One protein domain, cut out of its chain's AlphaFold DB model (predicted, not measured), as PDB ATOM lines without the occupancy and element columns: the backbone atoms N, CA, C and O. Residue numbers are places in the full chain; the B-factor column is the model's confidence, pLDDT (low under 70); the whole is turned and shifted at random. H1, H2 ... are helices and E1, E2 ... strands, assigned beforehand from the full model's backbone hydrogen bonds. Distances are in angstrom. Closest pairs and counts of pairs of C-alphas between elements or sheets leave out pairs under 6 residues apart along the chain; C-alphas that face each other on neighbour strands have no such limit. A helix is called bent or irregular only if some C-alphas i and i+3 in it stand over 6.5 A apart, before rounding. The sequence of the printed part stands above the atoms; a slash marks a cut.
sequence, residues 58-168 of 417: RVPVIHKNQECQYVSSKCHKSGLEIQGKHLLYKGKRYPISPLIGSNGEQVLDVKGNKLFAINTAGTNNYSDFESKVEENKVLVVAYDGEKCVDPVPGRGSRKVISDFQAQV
ATOM      1  N   ARG A  58      -1.696 -23.715  18.362       67.88
ATOM      2  CA  ARG A  58      -2.260 -24.059  17.065       67.88
ATOM      3  C   ARG A  58      -3.395 -25.034  17.259       67.88
ATOM      4  O   ARG A  58      -3.168 -26.179  17.658       67.88
ATOM      5  N   VAL A  59      -4.614 -24.576  17.008       66.19
ATOM      6  CA  VAL A  59      -5.820 -25.395  17.159       66.19
ATOM      7  C   VAL A  59      -6.523 -25.517  15.809       66.19
ATOM      8  O   VAL A  59      -6.560 -24.537  15.057       66.19
ATOM      9  N   PRO A  60      -7.033 -26.719  15.473       69.06
ATOM     10  CA  PRO A  60      -7.856 -26.892  14.288       69.06
ATOM     11  C   PRO A  60      -9.080 -25.984  14.374       69.06
ATOM     12  O   PRO A  60      -9.743 -25.885  15.406       69.06
ATOM     13  N   VAL A  61      -9.365 -25.304  13.277       73.06
ATOM     14  CA  VAL A  61     -10.506 -24.408  13.178       73.06
ATOM     15  C   VAL A  61     -11.772 -25.239  13.000       73.06
ATOM     16  O   VAL A  61     -11.873 -26.042  12.072       73.06
ATOM     17  N   ILE A  62     -12.743 -25.030  13.889       71.81
ATOM     18  CA  ILE A  62     -14.038 -25.714  13.866       71.81
ATOM     19  C   ILE A  62     -15.108 -24.707  13.448       71.81
ATOM     20  O   ILE A  62     -15.269 -23.667  14.084       71.81
ATOM     21  N   HIS A  63     -15.869 -25.032  12.405       71.50
ATOM     22  CA  HIS A  63     -17.026 -24.256  11.966       71.50
ATOM     23  C   HIS A  63     -18.251 -25.170  11.928       71.50
ATOM     24  O   HIS A  63     -18.205 -26.234  11.322       71.50
ATOM     25  N   LYS A  64     -19.345 -24.780  12.603       70.12
ATOM     26  CA  LYS A  64     -20.583 -25.585  12.705       70.12
ATOM     27  C   LYS A  64     -20.328 -27.045  13.131       70.12
ATOM     28  O   LYS A  64     -20.890 -27.971  12.558       70.12
ATOM     29  N   ASN A  65     -19.477 -27.241  14.143       63.72
ATOM     30  CA  ASN A  65     -19.070 -28.555  14.672       63.72
ATOM     31  C   ASN A  65     -18.326 -29.469  13.677       63.72
ATOM     32  O   ASN A  65     -18.220 -30.667  13.923       63.72
ATOM     33  N   GLN A  66     -17.792 -28.922  12.584       66.81
ATOM     34  CA  GLN A  66     -16.984 -29.648  11.605       66.81
ATOM     35  C   GLN A  66     -15.588 -29.026  11.486       66.81
ATOM     36  O   GLN A  66     -15.428 -27.804  11.586       66.81
ATOM     37  N   GLU A  67     -14.567 -29.861  11.280       71.31
ATOM     38  CA  GLU A  67     -13.208 -29.388  11.016       71.31
ATOM     39  C   GLU A  67     -13.142 -28.673   9.664       71.31
ATOM     40  O   GLU A  67     -13.682 -29.127   8.648       71.31
ATOM     41  N   CYS A  68     -12.432 -27.552   9.647       77.44
ATOM     42  CA  CYS A  68     -12.188 -26.796   8.434       77.44
ATOM     43  C   CYS A  68     -10.966 -27.339   7.685       77.44
ATOM     44  O   CYS A  68      -9.921 -27.604   8.289       77.44
ATOM     45  N   GLN A  69     -11.065 -27.460   6.361       81.25
ATOM     46  CA  GLN A  69      -9.956 -27.865   5.492       81.25
ATOM     47  C   GLN A  69      -9.740 -26.857   4.367       81.25
ATOM     48  O   GLN A  69     -10.688 -26.359   3.765       81.25
ATOM     49  N   TYR A  70      -8.480 -26.558   4.075       83.12
ATOM     50  CA  TYR A  70      -8.114 -25.736   2.936       83.12
ATOM     51  C   TYR A  70      -8.479 -26.433   1.632       83.12
ATOM     52  O   TYR A  70      -8.256 -27.635   1.469       83.12
ATOM     53  N   VAL A  71      -8.975 -25.648   0.678       82.31
ATOM     54  CA  VAL A  71      -9.156 -26.100  -0.702       82.31
ATOM     55  C   VAL A  71      -7.819 -26.609  -1.269       82.31
ATOM     56  O   VAL A  71      -6.736 -26.131  -0.922       82.31
ATOM     57  N   SER A  72      -7.880 -27.621  -2.135       77.12
ATOM     58  CA  SER A  72      -6.688 -28.220  -2.740       77.12
ATOM     59  C   SER A  72      -5.886 -27.234  -3.603       77.12
ATOM     60  O   SER A  72      -6.454 -26.438  -4.356       77.12
ATOM     61  N   SER A  73      -4.550 -27.372  -3.603       77.69
ATOM     62  CA  SER A  73      -3.630 -26.625  -4.482       77.69
ATOM     63  C   SER A  73      -4.031 -26.638  -5.957       77.69
ATOM     64  O   SER A  73      -3.759 -25.675  -6.674       77.69
ATOM     65  N   LYS A  74      -4.625 -27.731  -6.460       76.44
ATOM     66  CA  LYS A  74      -4.972 -27.833  -7.891       76.44
ATOM     67  C   LYS A  74      -6.013 -26.790  -8.292       76.44
ATOM     68  O   LYS A  74      -6.011 -26.309  -9.425       76.44
ATOM     69  N   CYS A  75      -6.861 -26.404  -7.349       75.62
ATOM     70  CA  CYS A  75      -7.913 -25.430  -7.570       75.62
ATOM     71  C   CYS A  75      -7.349 -24.013  -7.622       75.62
ATOM     72  O   CYS A  75      -7.744 -23.253  -8.500       75.62
ATOM     73  N   HIS A  76      -6.335 -23.706  -6.805       77.75
ATOM     74  CA  HIS A  76      -5.599 -22.439  -6.887       77.75
ATOM     75  C   HIS A  76      -4.916 -22.244  -8.249       77.75
ATOM     76  O   HIS A  76      -4.929 -21.141  -8.785       77.75
ATOM     77  N   LYS A  77      -4.391 -23.316  -8.862       71.75
ATOM     78  CA  LYS A  77      -3.824 -23.257 -10.226       71.75
ATOM     79  C   LYS A  77      -4.861 -22.971 -11.316       71.75
ATOM     80  O   LYS A  77      -4.488 -22.546 -12.400       71.75
ATOM     81  N   SER A  78      -6.137 -23.226 -11.041       69.44
ATOM     82  CA  SER A  78      -7.230 -23.066 -12.006       69.44
ATOM     83  C   SER A  78      -7.929 -21.701 -11.903       69.44
ATOM     84  O   SER A  78      -8.968 -21.523 -12.532       69.44
ATOM     85  N   GLY A  79      -7.386 -20.764 -11.112       70.31
ATOM     86  CA  GLY A  79      -7.941 -19.424 -10.905       70.31
ATOM     87  C   GLY A  79      -9.055 -19.411  -9.857       70.31
ATOM     88  O   GLY A  79     -10.227 -19.592 -10.183       70.31
ATOM     89  N   LEU A  80      -8.678 -19.217  -8.589       82.56
ATOM     90  CA  LEU A  80      -9.609 -18.897  -7.503       82.56
ATOM     91  C   LEU A  80      -9.594 -17.394  -7.268       82.56
ATOM     92  O   LEU A  80      -8.543 -16.830  -6.962       82.56
ATOM     93  N   GLU A  81     -10.759 -16.768  -7.370       84.38
ATOM     94  CA  GLU A  81     -10.911 -15.329  -7.162       84.38
ATOM     95  C   GLU A  81     -12.067 -15.047  -6.214       84.38
ATOM     96  O   GLU A  81     -13.136 -15.646  -6.326       84.38
ATOM     97  N   ILE A  82     -11.873 -14.113  -5.287       83.88
ATOM     98  CA  ILE A  82     -12.951 -13.626  -4.428       83.88
ATOM     99  C   ILE A  82     -13.494 -12.335  -5.027       83.88
ATOM    100  O   ILE A  82     -12.761 -11.368  -5.206       83.88
ATOM    101  N   GLN A  83     -14.798 -12.310  -5.299       84.12
ATOM    102  CA  GLN A  83     -15.520 -11.105  -5.703       84.12
ATOM    103  C   GLN A  83     -16.680 -10.865  -4.736       84.12
ATOM    104  O   GLN A  83     -17.698 -11.569  -4.734       84.12
ATOM    105  N   GLY A  84     -16.523  -9.852  -3.881       83.44
ATOM    106  CA  GLY A  84     -17.492  -9.529  -2.836       83.44
ATOM    107  C   GLY A  84     -17.701 -10.699  -1.870       83.44
ATOM    108  O   GLY A  84     -16.775 -11.125  -1.189       83.44
ATOM    109  N   LYS A  85     -18.932 -11.222  -1.803       84.25
ATOM    110  CA  LYS A  85     -19.319 -12.349  -0.928       84.25
ATOM    111  C   LYS A  85     -19.272 -13.717  -1.622       84.25
ATOM    112  O   LYS A  85     -19.866 -14.674  -1.126       84.25
ATOM    113  N   HIS A  86     -18.601 -13.815  -2.769       84.31
ATOM    114  CA  HIS A  86     -18.535 -15.045  -3.553       84.31
ATOM    115  C   HIS A  86     -17.098 -15.400  -3.930       84.31
ATOM    116  O   HIS A  86     -16.293 -14.528  -4.245       84.31
ATOM    117  N   LEU A  87     -16.812 -16.697  -3.944       85.88
ATOM    118  CA  LEU A  87     -15.636 -17.295  -4.562       85.88
ATOM    119  C   LEU A  87     -16.006 -17.741  -5.980       85.88
ATOM    120  O   LEU A  87     -16.985 -18.467  -6.165       85.88
ATOM    121  N   LEU A  88     -15.233 -17.323  -6.975       85.31
ATOM    122  CA  LEU A  88     -15.339 -17.809  -8.342       85.31
ATOM    123  C   LEU A  88     -14.357 -18.947  -8.583       85.31
ATOM    124  O   LEU A  88     -13.180 -18.864  -8.238       85.31
ATOM    125  N   TYR A  89     -14.860 -19.999  -9.219       82.12
ATOM    126  CA  TYR A  89     -14.062 -21.129  -9.666       82.12
ATOM    127  C   TYR A  89     -14.679 -21.743 -10.915       82.12
ATOM    128  O   TYR A  89     -15.857 -22.105 -10.910       82.12
ATOM    129  N   LYS A  90     -13.893 -21.850 -11.995       77.69
ATOM    130  CA  LYS A  90     -14.340 -22.397 -13.293       77.69
ATOM    131  C   LYS A  90     -15.682 -21.806 -13.771       77.69
ATOM    132  O   LYS A  90     -16.574 -22.534 -14.199       77.69
ATOM    133  N   GLY A  91     -15.852 -20.489 -13.631       73.12
ATOM    134  CA  GLY A  91     -17.067 -19.767 -14.039       73.12
ATOM    135  C   GLY A  91     -18.284 -19.928 -13.115       73.12
ATOM    136  O   GLY A  91     -19.317 -19.316 -13.370       73.12
ATOM    137  N   LYS A  92     -18.185 -20.703 -12.027       77.25
ATOM    138  CA  LYS A  92     -19.245 -20.850 -11.018       77.25
ATOM    139  C   LYS A  92     -18.982 -19.954  -9.812       77.25
ATOM    140  O   LYS A  92     -17.831 -19.754  -9.428       77.25
ATOM    141  N   ARG A  93     -20.057 -19.438  -9.211       79.50
ATOM    142  CA  ARG A  93     -20.019 -18.619  -7.992       79.50
ATOM    143  C   ARG A  93     -20.423 -19.459  -6.789       79.50
ATOM    144  O   ARG A  93     -21.488 -20.070  -6.794       79.50
ATOM    145  N   TYR A  94     -19.596 -19.428  -5.756       79.31
ATOM    146  CA  TYR A  94     -19.821 -20.113  -4.492       79.31
ATOM    147  C   TYR A  94     -19.938 -19.076  -3.376       79.31
ATOM    148  O   TYR A  94     -19.054 -18.226  -3.261       79.31
ATOM    149  N   PRO A  95     -21.001 -19.092  -2.559       81.62
ATOM    150  CA  PRO A  95     -21.125 -18.146  -1.462       81.62
ATOM    151  C   PRO A  95     -20.052 -18.431  -0.411       81.62
ATOM    152  O   PRO A  95     -19.836 -19.577  -0.011       81.62
ATOM    153  N   ILE A  96     -19.392 -17.374   0.050       85.44
ATOM    154  CA  ILE A  96     -18.397 -17.457   1.116       85.44
ATOM    155  C   ILE A  96     -18.831 -16.647   2.328       85.44
ATOM    156  O   ILE A  96     -19.569 -15.667   2.233       85.44
ATOM    157  N   SER A  97     -18.371 -17.066   3.497       85.81
ATOM    158  CA  SER A  97     -18.566 -16.354   4.754       85.81
ATOM    159  C   SER A  97     -17.221 -16.218   5.459       85.81
ATOM    160  O   SER A  97     -16.460 -17.188   5.472       85.81
ATOM    161  N   PRO A  98     -16.890 -15.043   6.026       85.06
ATOM    162  CA  PRO A  98     -15.682 -14.910   6.823       85.06
ATOM    163  C   PRO A  98     -15.757 -15.907   7.972       85.06
ATOM    164  O   PRO A  98     -16.804 -16.066   8.605       85.06
ATOM    165  N   LEU A  99     -14.661 -16.613   8.209       82.31
ATOM    166  CA  LEU A  99     -14.613 -17.555   9.303       82.31
ATOM    167  C   LEU A  99     -14.341 -16.767  10.588       82.31
ATOM    168  O   LEU A  99     -13.320 -16.096  10.708       82.31
ATOM    169  N   ILE A 100     -15.299 -16.802  11.513       78.81
ATOM    170  CA  ILE A 100     -15.291 -16.010  12.748       78.81
ATOM    171  C   ILE A 100     -15.000 -16.940  13.929       78.81
ATOM    172  O   ILE A 100     -15.596 -18.013  14.042       78.81
ATOM    173  N   GLY A 101     -14.057 -16.538  14.780       67.25
ATOM    174  CA  GLY A 101     -13.670 -17.250  15.991       67.25
ATOM    175  C   GLY A 101     -14.697 -17.079  17.111       67.25
ATOM    176  O   GLY A 101     -15.621 -16.273  17.029       67.25
ATOM    177  N   SER A 102     -14.527 -17.810  18.213       62.75
ATOM    178  CA  SER A 102     -15.435 -17.730  19.370       62.75
ATOM    179  C   SER A 102     -15.446 -16.363  20.065       62.75
ATOM    180  O   SER A 102     -16.358 -16.073  20.829       62.75
ATOM    181  N   ASN A 103     -14.431 -15.532  19.820       60.84
ATOM    182  CA  ASN A 103     -14.317 -14.157  20.305       60.84
ATOM    183  C   ASN A 103     -14.961 -13.121  19.362       60.84
ATOM    184  O   ASN A 103     -14.887 -11.930  19.639       60.84
ATOM    185  N   GLY A 104     -15.573 -13.552  18.253       64.75
ATOM    186  CA  GLY A 104     -16.171 -12.655  17.261       64.75
ATOM    187  C   GLY A 104     -15.174 -12.046  16.270       64.75
ATOM    188  O   GLY A 104     -15.594 -11.343  15.353       64.75
ATOM    189  N   GLU A 105     -13.877 -12.334  16.397       75.94
ATOM    190  CA  GLU A 105     -12.851 -11.855  15.467       75.94
ATOM    191  C   GLU A 105     -12.711 -12.777  14.251       75.94
ATOM    192  O   GLU A 105     -13.004 -13.975  14.306       75.94
ATOM    193  N   GLN A 106     -12.243 -12.223  13.131       79.31
ATOM    194  CA  GLN A 106     -11.965 -13.011  11.935       79.31
ATOM    195  C   GLN A 106     -10.753 -13.917  12.170       79.31
ATOM    196  O   GLN A 106      -9.684 -13.456  12.564       79.31
ATOM    197  N   VAL A 107     -10.911 -15.206  11.884       78.00
ATOM    198  CA  VAL A 107      -9.830 -16.183  11.991       78.00
ATOM    199  C   VAL A 107      -8.854 -15.990  10.838       78.00
ATOM    200  O   VAL A 107      -9.248 -15.843   9.675       78.00
ATOM    201  N   LEU A 108      -7.571 -16.010  11.182       82.12
ATOM    202  CA  LEU A 108      -6.463 -15.888  10.249       82.12
ATOM    203  C   LEU A 108      -5.716 -17.221  10.144       82.12
ATOM    204  O   LEU A 108      -5.696 -18.009  11.092       82.12
ATOM    205  N   ASP A 109      -5.091 -17.474   8.997       79.19
ATOM    206  CA  ASP A 109      -4.129 -18.567   8.890       79.19
ATOM    207  C   ASP A 109      -2.826 -18.253   9.648       79.19
ATOM    208  O   ASP A 109      -2.591 -17.144  10.132       79.19
ATOM    209  N   VAL A 110      -1.932 -19.239   9.704       69.69
ATOM    210  CA  VAL A 110      -0.598 -19.127  10.326       69.69
ATOM    211  C   VAL A 110       0.270 -18.012   9.705       69.69
ATOM    212  O   VAL A 110       1.244 -17.573  10.314       69.69
ATOM    213  N   LYS A 111      -0.048 -17.555   8.490       75.62
ATOM    214  CA  LYS A 111       0.649 -16.477   7.773       75.62
ATOM    215  C   LYS A 111      -0.071 -15.124   7.897       75.62
ATOM    216  O   LYS A 111       0.413 -14.150   7.332       75.62
ATOM    217  N   GLY A 112      -1.176 -15.044   8.641       76.31
ATOM    218  CA  GLY A 112      -1.973 -13.828   8.822       76.31
ATOM    219  C   GLY A 112      -3.022 -13.573   7.732       76.31
ATOM    220  O   GLY A 112      -3.649 -12.516   7.735       76.31
ATOM    221  N   ASN A 113      -3.246 -14.517   6.815       84.94
ATOM    222  CA  ASN A 113      -4.236 -14.391   5.747       84.94
ATOM    223  C   ASN A 113      -5.651 -14.603   6.284       84.94
ATOM    224  O   ASN A 113      -5.898 -15.487   7.105       84.94
ATOM    225  N   LYS A 114      -6.607 -13.837   5.763       86.50
ATOM    226  CA  LYS A 114      -8.019 -13.923   6.150       86.50
ATOM    227  C   LYS A 114      -8.643 -15.214   5.641       86.50
ATOM    228  O   LYS A 114      -8.499 -15.552   4.466       86.50
ATOM    229  N   LEU A 115      -9.375 -15.908   6.509       87.62
ATOM    230  CA  LEU A 115     -10.033 -17.162   6.161       87.62
ATOM    231  C   LEU A 115     -11.514 -16.972   5.848       87.62
ATOM    232  O   LEU A 115     -12.246 -16.293   6.574       87.62
ATOM    233  N   PHE A 116     -11.958 -17.626   4.777       87.50
ATOM    234  CA  PHE A 116     -13.353 -17.647   4.353       87.50
ATOM    235  C   PHE A 116     -13.823 -19.087   4.164       87.50
ATOM    236  O   PHE A 116     -13.228 -19.844   3.399       87.50
ATOM    237  N   ALA A 117     -14.901 -19.455   4.854       86.38
ATOM    238  CA  ALA A 117     -15.583 -20.725   4.655       86.38
ATOM    239  C   ALA A 117     -16.491 -20.648   3.429       86.38
ATOM    240  O   ALA A 117     -17.210 -19.665   3.234       86.38
ATOM    241  N   ILE A 118     -16.494 -21.709   2.631       82.12
ATOM    242  CA  ILE A 118     -17.429 -21.877   1.522       82.12
ATOM    243  C   ILE A 118     -18.731 -22.426   2.107       82.12
ATOM    244  O   ILE A 118     -18.748 -23.504   2.699       82.12
ATOM    245  N   ASN A 119     -19.826 -21.671   1.991       68.31
ATOM    246  CA  ASN A 119     -21.115 -22.092   2.529       68.31
ATOM    247  C   ASN A 119     -21.802 -23.042   1.541       68.31
ATOM    248  O   ASN A 119     -22.263 -22.622   0.485       68.31
ATOM    249  N   THR A 120     -21.878 -24.322   1.896       59.28
ATOM    250  CA  THR A 120     -22.462 -25.383   1.057       59.28
ATOM    251  C   THR A 120     -23.831 -25.866   1.550       59.28
ATOM    252  O   THR A 120     -24.361 -26.858   1.048       59.28
ATOM    253  N   ALA A 121     -24.434 -25.185   2.533       49.91
ATOM    254  CA  ALA A 121     -25.736 -25.569   3.075       49.91
ATOM    255  C   ALA A 121     -26.831 -25.521   1.987       49.91
ATOM    256  O   ALA A 121     -27.094 -24.464   1.417       49.91
ATOM    257  N   GLY A 122     -27.480 -26.663   1.724       41.81
ATOM    258  CA  GLY A 122     -28.613 -26.780   0.793       41.81
ATOM    259  C   GLY A 122     -28.259 -27.081  -0.671       41.81
ATOM    260  O   GLY A 122     -29.161 -27.205  -1.494       41.81
ATOM    261  N   THR A 123     -26.979 -27.237  -1.021       48.44
ATOM    262  CA  THR A 123     -26.561 -27.647  -2.374       48.44
ATOM    263  C   THR A 123     -26.263 -29.146  -2.429       48.44
ATOM    264  O   THR A 123     -25.172 -29.571  -2.068       48.44
ATOM    265  N   ASN A 124     -27.218 -29.946  -2.924       39.38
ATOM    266  CA  ASN A 124     -27.133 -31.419  -2.995       39.38
ATOM    267  C   ASN A 124     -26.029 -31.972  -3.920       39.38
ATOM    268  O   ASN A 124     -25.776 -33.167  -3.907       39.38
ATOM    269  N   ASN A 125     -25.362 -31.123  -4.706       44.03
ATOM    270  CA  ASN A 125     -24.326 -31.516  -5.664       44.03
ATOM    271  C   ASN A 125     -23.084 -30.637  -5.514       44.03
ATOM    272  O   ASN A 125     -22.647 -29.974  -6.459       44.03
ATOM    273  N   TYR A 126     -22.510 -30.609  -4.315       51.53
ATOM    274  CA  TYR A 126     -21.163 -30.086  -4.153       51.53
ATOM    275  C   TYR A 126     -20.166 -31.178  -4.554       51.53
ATOM    276  O   TYR A 126     -19.642 -31.909  -3.723       51.53
ATOM    277  N   SER A 127     -19.941 -31.330  -5.861       51.97
ATOM    278  CA  SER A 127     -18.730 -32.000  -6.329       51.97
ATOM    279  C   SER A 127     -17.568 -31.186  -5.779       51.97
ATOM    280  O   SER A 127     -17.505 -29.991  -6.097       51.97
ATOM    281  N   ASP A 128     -16.696 -31.784  -4.965       53.81
ATOM    282  CA  ASP A 128     -15.575 -31.048  -4.396       53.81
ATOM    283  C   ASP A 128     -14.833 -30.273  -5.484       53.81
ATOM    284  O   ASP A 128     -14.855 -30.593  -6.680       53.81
ATOM    285  N   PHE A 129     -14.123 -29.250  -5.045       59.19
ATOM    286  CA  PHE A 129     -12.974 -28.702  -5.740       59.19
ATOM    287  C   PHE A 129     -11.961 -29.848  -6.005       59.19
ATOM    288  O   PHE A 129     -11.001 -29.957  -5.257       59.19
ATOM    289  N   GLU A 130     -12.237 -30.709  -7.010       55.91
ATOM    290  CA  GLU A 130     -11.600 -31.988  -7.440       55.91
ATOM    291  C   GLU A 130     -12.549 -33.203  -7.655       55.91
ATOM    292  O   GLU A 130     -12.063 -34.303  -7.914       55.91
ATOM    293  N   SER A 131     -13.879 -33.045  -7.630       53.88
ATOM    294  CA  SER A 131     -14.852 -34.118  -7.938       53.88
ATOM    295  C   SER A 131     -14.823 -35.320  -6.980       53.88
ATOM    296  O   SER A 131     -15.217 -36.423  -7.357       53.88
ATOM    297  N   LYS A 132     -14.374 -35.116  -5.740       53.66
ATOM    298  CA  LYS A 132     -14.522 -36.084  -4.650       53.66
ATOM    299  C   LYS A 132     -15.777 -35.776  -3.834       53.66
ATOM    300  O   LYS A 132     -16.273 -34.652  -3.847       53.66
ATOM    301  N   VAL A 133     -16.318 -36.810  -3.202       51.34
ATOM    302  CA  VAL A 133     -17.383 -36.696  -2.205       51.34
ATOM    303  C   VAL A 133     -16.737 -37.080  -0.886       51.34
ATOM    304  O   VAL A 133     -16.505 -38.259  -0.632       51.34
ATOM    305  N   GLU A 134     -16.355 -36.089  -0.090       46.47
ATOM    306  CA  GLU A 134     -15.882 -36.310   1.274       46.47
ATOM    307  C   GLU A 134     -16.969 -35.851   2.254       46.47
ATOM    308  O   GLU A 134     -17.376 -34.690   2.260       46.47
ATOM    309  N   GLU A 135     -17.478 -36.771   3.075       48.94
ATOM    310  CA  GLU A 135     -18.480 -36.440   4.089       48.94
ATOM    311  C   GLU A 135     -17.865 -35.594   5.223       48.94
ATOM    312  O   GLU A 135     -16.742 -35.838   5.667       48.94
ATOM    313  N   ASN A 136     -18.641 -34.634   5.741       52.03
ATOM    314  CA  ASN A 136     -18.383 -33.901   6.991       52.03
ATOM    315  C   ASN A 136     -17.151 -32.970   7.029       52.03
ATOM    316  O   ASN A 136     -16.417 -32.958   8.020       52.03
ATOM    317  N   LYS A 137     -16.939 -32.138   6.001       63.06
ATOM    318  CA  LYS A 137     -15.862 -31.129   5.987       63.06
ATOM    319  C   LYS A 137     -16.352 -29.754   5.542       63.06
ATOM    320  O   LYS A 137     -17.126 -29.638   4.596       63.06
ATOM    321  N   VAL A 138     -15.835 -28.702   6.180       74.00
ATOM    322  CA  VAL A 138     -16.039 -27.314   5.736       74.00
ATOM    323  C   VAL A 138     -14.810 -26.866   4.957       74.00
ATOM    324  O   VAL A 138     -13.713 -26.792   5.510       74.00
ATOM    325  N   LEU A 139     -14.977 -26.559   3.672       81.31
ATOM    326  CA  LEU A 139     -13.879 -26.064   2.845       81.31
ATOM    327  C   LEU A 139     -13.636 -24.574   3.071       81.31
ATOM    328  O   LEU A 139     -14.569 -23.777   3.179       81.31
ATOM    329  N   VAL A 140     -12.360 -24.208   3.110       86.25
ATOM    330  CA  VAL A 140     -11.893 -22.861   3.429       86.25
ATOM    331  C   VAL A 140     -10.869 -22.398   2.404       86.25
ATOM    332  O   VAL A 140      -9.986 -23.150   1.988       86.25
ATOM    333  N   VAL A 141     -10.961 -21.127   2.027       87.25
ATOM    334  CA  VAL A 141      -9.950 -20.429   1.226       87.25
ATOM    335  C   VAL A 141      -9.257 -19.365   2.070       87.25
ATOM    336  O   VAL A 141      -9.889 -18.717   2.909       87.25
ATOM    337  N   ALA A 142      -7.952 -19.200   1.851       87.69
ATOM    338  CA  ALA A 142      -7.157 -18.135   2.450       87.69
ATOM    339  C   ALA A 142      -7.010 -16.969   1.463       87.69
ATOM    340  O   ALA A 142      -6.826 -17.180   0.261       87.69
ATOM    341  N   TYR A 143      -7.095 -15.745   1.975       86.38
ATOM    342  CA  TYR A 143      -7.028 -14.512   1.197       86.38
ATOM    343  C   TYR A 143      -6.011 -13.551   1.813       86.38
ATOM    344  O   TYR A 143      -6.121 -13.206   2.993       86.38
ATOM    345  N   ASP A 144      -5.034 -13.125   1.018       83.38
ATOM    346  CA  ASP A 144      -3.944 -12.240   1.457       83.38
ATOM    347  C   ASP A 144      -4.311 -10.744   1.413       83.38
ATOM    348  O   ASP A 144      -3.615  -9.918   1.993       83.38
ATOM    349  N   GLY A 145      -5.434 -10.393   0.779       80.06
ATOM    350  CA  GLY A 145      -5.847  -9.008   0.536       80.06
ATOM    351  C   GLY A 145      -6.049  -8.701  -0.945       80.06
ATOM    352  O   GLY A 145      -6.888  -7.861  -1.270       80.06
ATOM    353  N   GLU A 146      -5.379  -9.446  -1.825       79.75
ATOM    354  CA  GLU A 146      -5.421  -9.266  -3.279       79.75
ATOM    355  C   GLU A 146      -5.929 -10.517  -4.004       79.75
ATOM    356  O   GLU A 146      -6.683 -10.411  -4.970       79.75
ATOM    357  N   LYS A 147      -5.549 -11.716  -3.546       84.38
ATOM    358  CA  LYS A 147      -5.879 -12.982  -4.213       84.38
ATOM    359  C   LYS A 147      -6.063 -14.147  -3.245       84.38
ATOM    360  O   LYS A 147      -5.647 -14.131  -2.086       84.38
ATOM    361  N   CYS A 148      -6.681 -15.215  -3.748       85.31
ATOM    362  CA  CYS A 148      -6.722 -16.484  -3.033       85.31
ATOM    363  C   CYS A 148      -5.344 -17.143  -3.048       85.31
ATOM    364  O   CYS A 148      -4.858 -17.583  -4.093       85.31
ATOM    365  N   VAL A 149      -4.743 -17.282  -1.873       86.62
ATOM    366  CA  VAL A 149      -3.443 -17.929  -1.700       86.62
ATOM    367  C   VAL A 149      -3.616 -19.362  -1.236       86.62
ATOM    368  O   VAL A 149      -4.546 -19.676  -0.499       86.62
ATOM    369  N   ASP A 150      -2.709 -20.231  -1.673       84.50
ATOM    370  CA  ASP A 150      -2.608 -21.588  -1.150       84.50
ATOM    371  C   ASP A 150      -1.693 -21.583   0.088       84.50
ATOM    372  O   ASP A 150      -0.471 -21.427  -0.042       84.50
ATOM    373  N   PRO A 151      -2.245 -21.741   1.302       75.25
ATOM    374  CA  PRO A 151      -1.446 -21.700   2.517       75.25
ATOM    375  C   PRO A 151      -0.581 -22.956   2.688       75.25
ATOM    376  O   PRO A 151       0.423 -22.894   3.402       75.25
ATOM    377  N   VAL A 152      -0.910 -24.061   2.004       76.19
ATOM    378  CA  VAL A 152      -0.214 -25.352   2.094       76.19
ATOM    379  C   VAL A 152       0.259 -25.781   0.698       76.19
ATOM    380  O   VAL A 152      -0.342 -26.653   0.077       76.19
ATOM    381  N   PRO A 153       1.349 -25.214   0.160       64.69
ATOM    382  CA  PRO A 153       1.869 -25.658  -1.129       64.69
ATOM    383  C   PRO A 153       2.391 -27.106  -1.029       64.69
ATOM    384  O   PRO A 153       3.312 -27.393  -0.267       64.69
ATOM    385  N   GLY A 154       1.813 -28.038  -1.799       65.88
ATOM    386  CA  GLY A 154       2.291 -29.429  -1.905       65.88
ATOM    387  C   GLY A 154       1.524 -30.478  -1.077       65.88
ATOM    388  O   GLY A 154       0.309 -30.380  -0.893       65.88
ATOM    389  N   ARG A 155       2.224 -31.541  -0.635       61.22
ATOM    390  CA  ARG A 155       1.657 -32.726   0.056       61.22
ATOM    391  C   ARG A 155       1.631 -32.577   1.590       61.22
ATOM    392  O   ARG A 155       2.123 -33.443   2.305       61.22
ATOM    393  N   GLY A 156       1.095 -31.466   2.091       64.69
ATOM    394  CA  GLY A 156       0.888 -31.234   3.527       64.69
ATOM    395  C   GLY A 156      -0.551 -31.511   3.977       64.69
ATOM    396  O   GLY A 156      -1.462 -31.569   3.150       64.69
ATOM    397  N   SER A 157      -0.762 -31.639   5.293       72.19
ATOM    398  CA  SER A 157      -2.113 -31.661   5.873       72.19
ATOM    399  C   SER A 157      -2.848 -30.366   5.529       72.19
ATOM    400  O   SER A 157      -2.320 -29.273   5.725       72.19
ATOM    401  N   ARG A 158      -4.073 -30.493   5.015       74.31
ATOM    402  CA  ARG A 158      -4.932 -29.362   4.634       74.31
ATOM    403  C   ARG A 158      -5.815 -28.875   5.775       74.31
ATOM    404  O   ARG A 158      -6.628 -27.991   5.544       74.31
ATOM    405  N   LYS A 159      -5.687 -29.423   6.986       76.62
ATOM    406  CA  LYS A 159      -6.455 -28.937   8.137       76.62
ATOM    407  C   LYS A 159      -6.168 -27.451   8.359       76.62
ATOM    408  O   LYS A 159      -5.011 -27.028   8.382       76.62
ATOM    409  N   VAL A 160      -7.225 -26.661   8.504       75.88
ATOM    410  CA  VAL A 160      -7.117 -25.240   8.822       75.88
ATOM    411  C   VAL A 160      -6.739 -25.121  10.286       75.88
ATOM    412  O   VAL A 160      -7.453 -25.597  11.165       75.88
ATOM    413  N   ILE A 161      -5.605 -24.483  10.540       74.62
ATOM    414  CA  ILE A 161      -5.060 -24.281  11.877       74.62
ATOM    415  C   ILE A 161      -4.972 -22.778  12.110       74.62
ATOM    416  O   ILE A 161      -4.388 -22.068  11.290       74.62
ATOM    417  N   SER A 162      -5.533 -22.317  13.227       67.88
ATOM    418  CA  SER A 162      -5.395 -20.935  13.688       67.88
ATOM    419  C   SER A 162      -4.327 -20.858  14.766       67.88
ATOM    420  O   SER A 162      -4.301 -21.693  15.678       67.88
ATOM    421  N   ASP A 163      -3.496 -19.820  14.691       68.06
ATOM    422  CA  ASP A 163      -2.678 -19.381  15.815       68.06
ATOM    423  C   ASP A 163      -3.561 -18.535  16.744       68.06
ATOM    424  O   ASP A 163      -4.270 -17.638  16.294       68.06
ATOM    425  N   PHE A 164      -3.538 -18.813  18.043       67.31
ATOM    426  CA  PHE A 164      -4.132 -17.927  19.043       67.31
ATOM    427  C   PHE A 164      -3.239 -17.865  20.275       67.31
ATOM    428  O   PHE A 164      -2.533 -18.820  20.613       67.31
ATOM    429  N   GLN A 165      -3.253 -16.713  20.935       66.50
ATOM    430  CA  GLN A 165      -2.558 -16.501  22.193       66.50
ATOM    431  C   GLN A 165      -3.572 -16.612  23.325       66.50
ATOM    432  O   GLN A 165      -4.572 -15.901  23.330       66.50
ATOM    433  N   ALA A 166      -3.320 -17.504  24.278       65.25
ATOM    434  CA  ALA A 166      -4.191 -17.684  25.430       65.25
ATOM    435  C   ALA A 166      -3.381 -17.791  26.719       65.25
ATOM    436  O   ALA A 166      -2.277 -18.340  26.739       65.25
ATOM    437  N   GLN A 167      -3.959 -17.272  27.801       66.00
ATOM    438  CA  GLN A 167      -3.525 -17.577  29.158       66.00
ATOM    439  C   GLN A 167      -4.212 -18.860  29.596       66.00
ATOM    440  O   GLN A 167      -5.438 -18.924  29.670       66.00
ATOM    441  N   VAL A 168      -3.421 -19.898  29.847       66.69
ATOM    442  CA  VAL A 168      -3.947 -21.212  30.206       66.69
ATOM    443  C   VAL A 168      -3.162 -21.848  31.329       66.69
ATOM    444  O   VAL A 168      -1.980 -21.579  31.542       66.69
TER     445      VAL A 168
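What this domain is: This is residues 58 to 168 of the 417 residues of an uncharacterized protein of Ehrlichia ruminantium (strain Gardel) (UniProt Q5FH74). A strongly twisted sheet of six strands makes the body of the domain, with E7 and E6 near its middle and three long loops without named elements extending from it. Beyond one end of this body the bent strand E8 reaches out as an arm, with short E1 beside its first residues, while the small helix H1 lies off the sheet near E4. The printed part has 111 residues, with E1, E2, H1, E3, E4, E5, E6, E7 and E8 in that order along the chain; the large sheet runs E2, E7, E6, E5, E4, E3 and is mixed, and E1 and E8 form an antiparallel sheet of two. The class is mostly strand, though under half of the printed residues are in named elements. The whole is compact, with a radius of gyration of the C-alphas of 13.5 A, and spans 45 by 30 by 28 A.

How they stand to each other: E1, residues 58 to 60, is the antiparallel neighbour of E8, residues 161 to 168, with N 59 and O 162 within hydrogen-bond range at 3.2 A. E2, residues 66 to 70, is an edge strand of the large sheet and the parallel neighbour of E7, residues 138 to 143, with N 140 and O 69 2.8 A apart. Residues 62 to 63 pair, antiparallel, with residues 66 to 67 of E2. H1, residues 73 to 76, is not on the sheet; its closest C-alpha to E4, residues 86 to 89, is that of Cys 75, 7.8 A from that of Tyr 89. H1 is too short for any O i to N i+4 pair, and its one O i to N i+3 pair is within range. E3, residues 81 to 83, is the other edge strand and forms a hairpin with E4, where N 88 and O 81 are 2.8 A apart. E4 and E5, residues 92 to 98, form the next hairpin, with N 87 and O 94 2.8 A apart. E5 is staggered: it pairs with E4 over residues 92 to 95 and with E6, residues 114 to 118, over residues 96 to 98. The hairpin of E5 and E6 has N 117 and O 97 2.8 A apart. The hairpin of E6 and E7 has N 116 and O 141 3.0 A apart. E3 to E7 form a meander, each strand the antiparallel neighbour of the one before. Residues 148 to 149 pair, antiparallel, with residues 142 to 143 of E7. E7 and E8 are apart.

Where its parts are: E1 begins at C-alpha 58, at (-2.260, -24.059, 17.065). E2 is 13.0 A from first to last C-alpha, E5 19.1 A, E6 13.2 A and E7 16.3 A; E1, H1, E3 and E4 are shorter. E7 runs from C-alpha 138 at (-16.039, -27.314, 5.736) to C-alpha 143. E8 is 18.6 A, bends by 63 degrees at residue 165, and ends at C-alpha 168, at (-3.947, -21.212, 30.206).

The domain as a whole: The two C-alphas farthest apart, those of Gly 91 and Val 168, are 46.2 A from each other. The printed part has no cut. The long links are E5 to E6, with 15 residues, E6 to E7, with 19, and E7 to E8, with 17; the others are tight. The mean pLDDT of the printed part is 72.6, and 41 residues are under 70, among them residues 119 to 137 and 162 to 168.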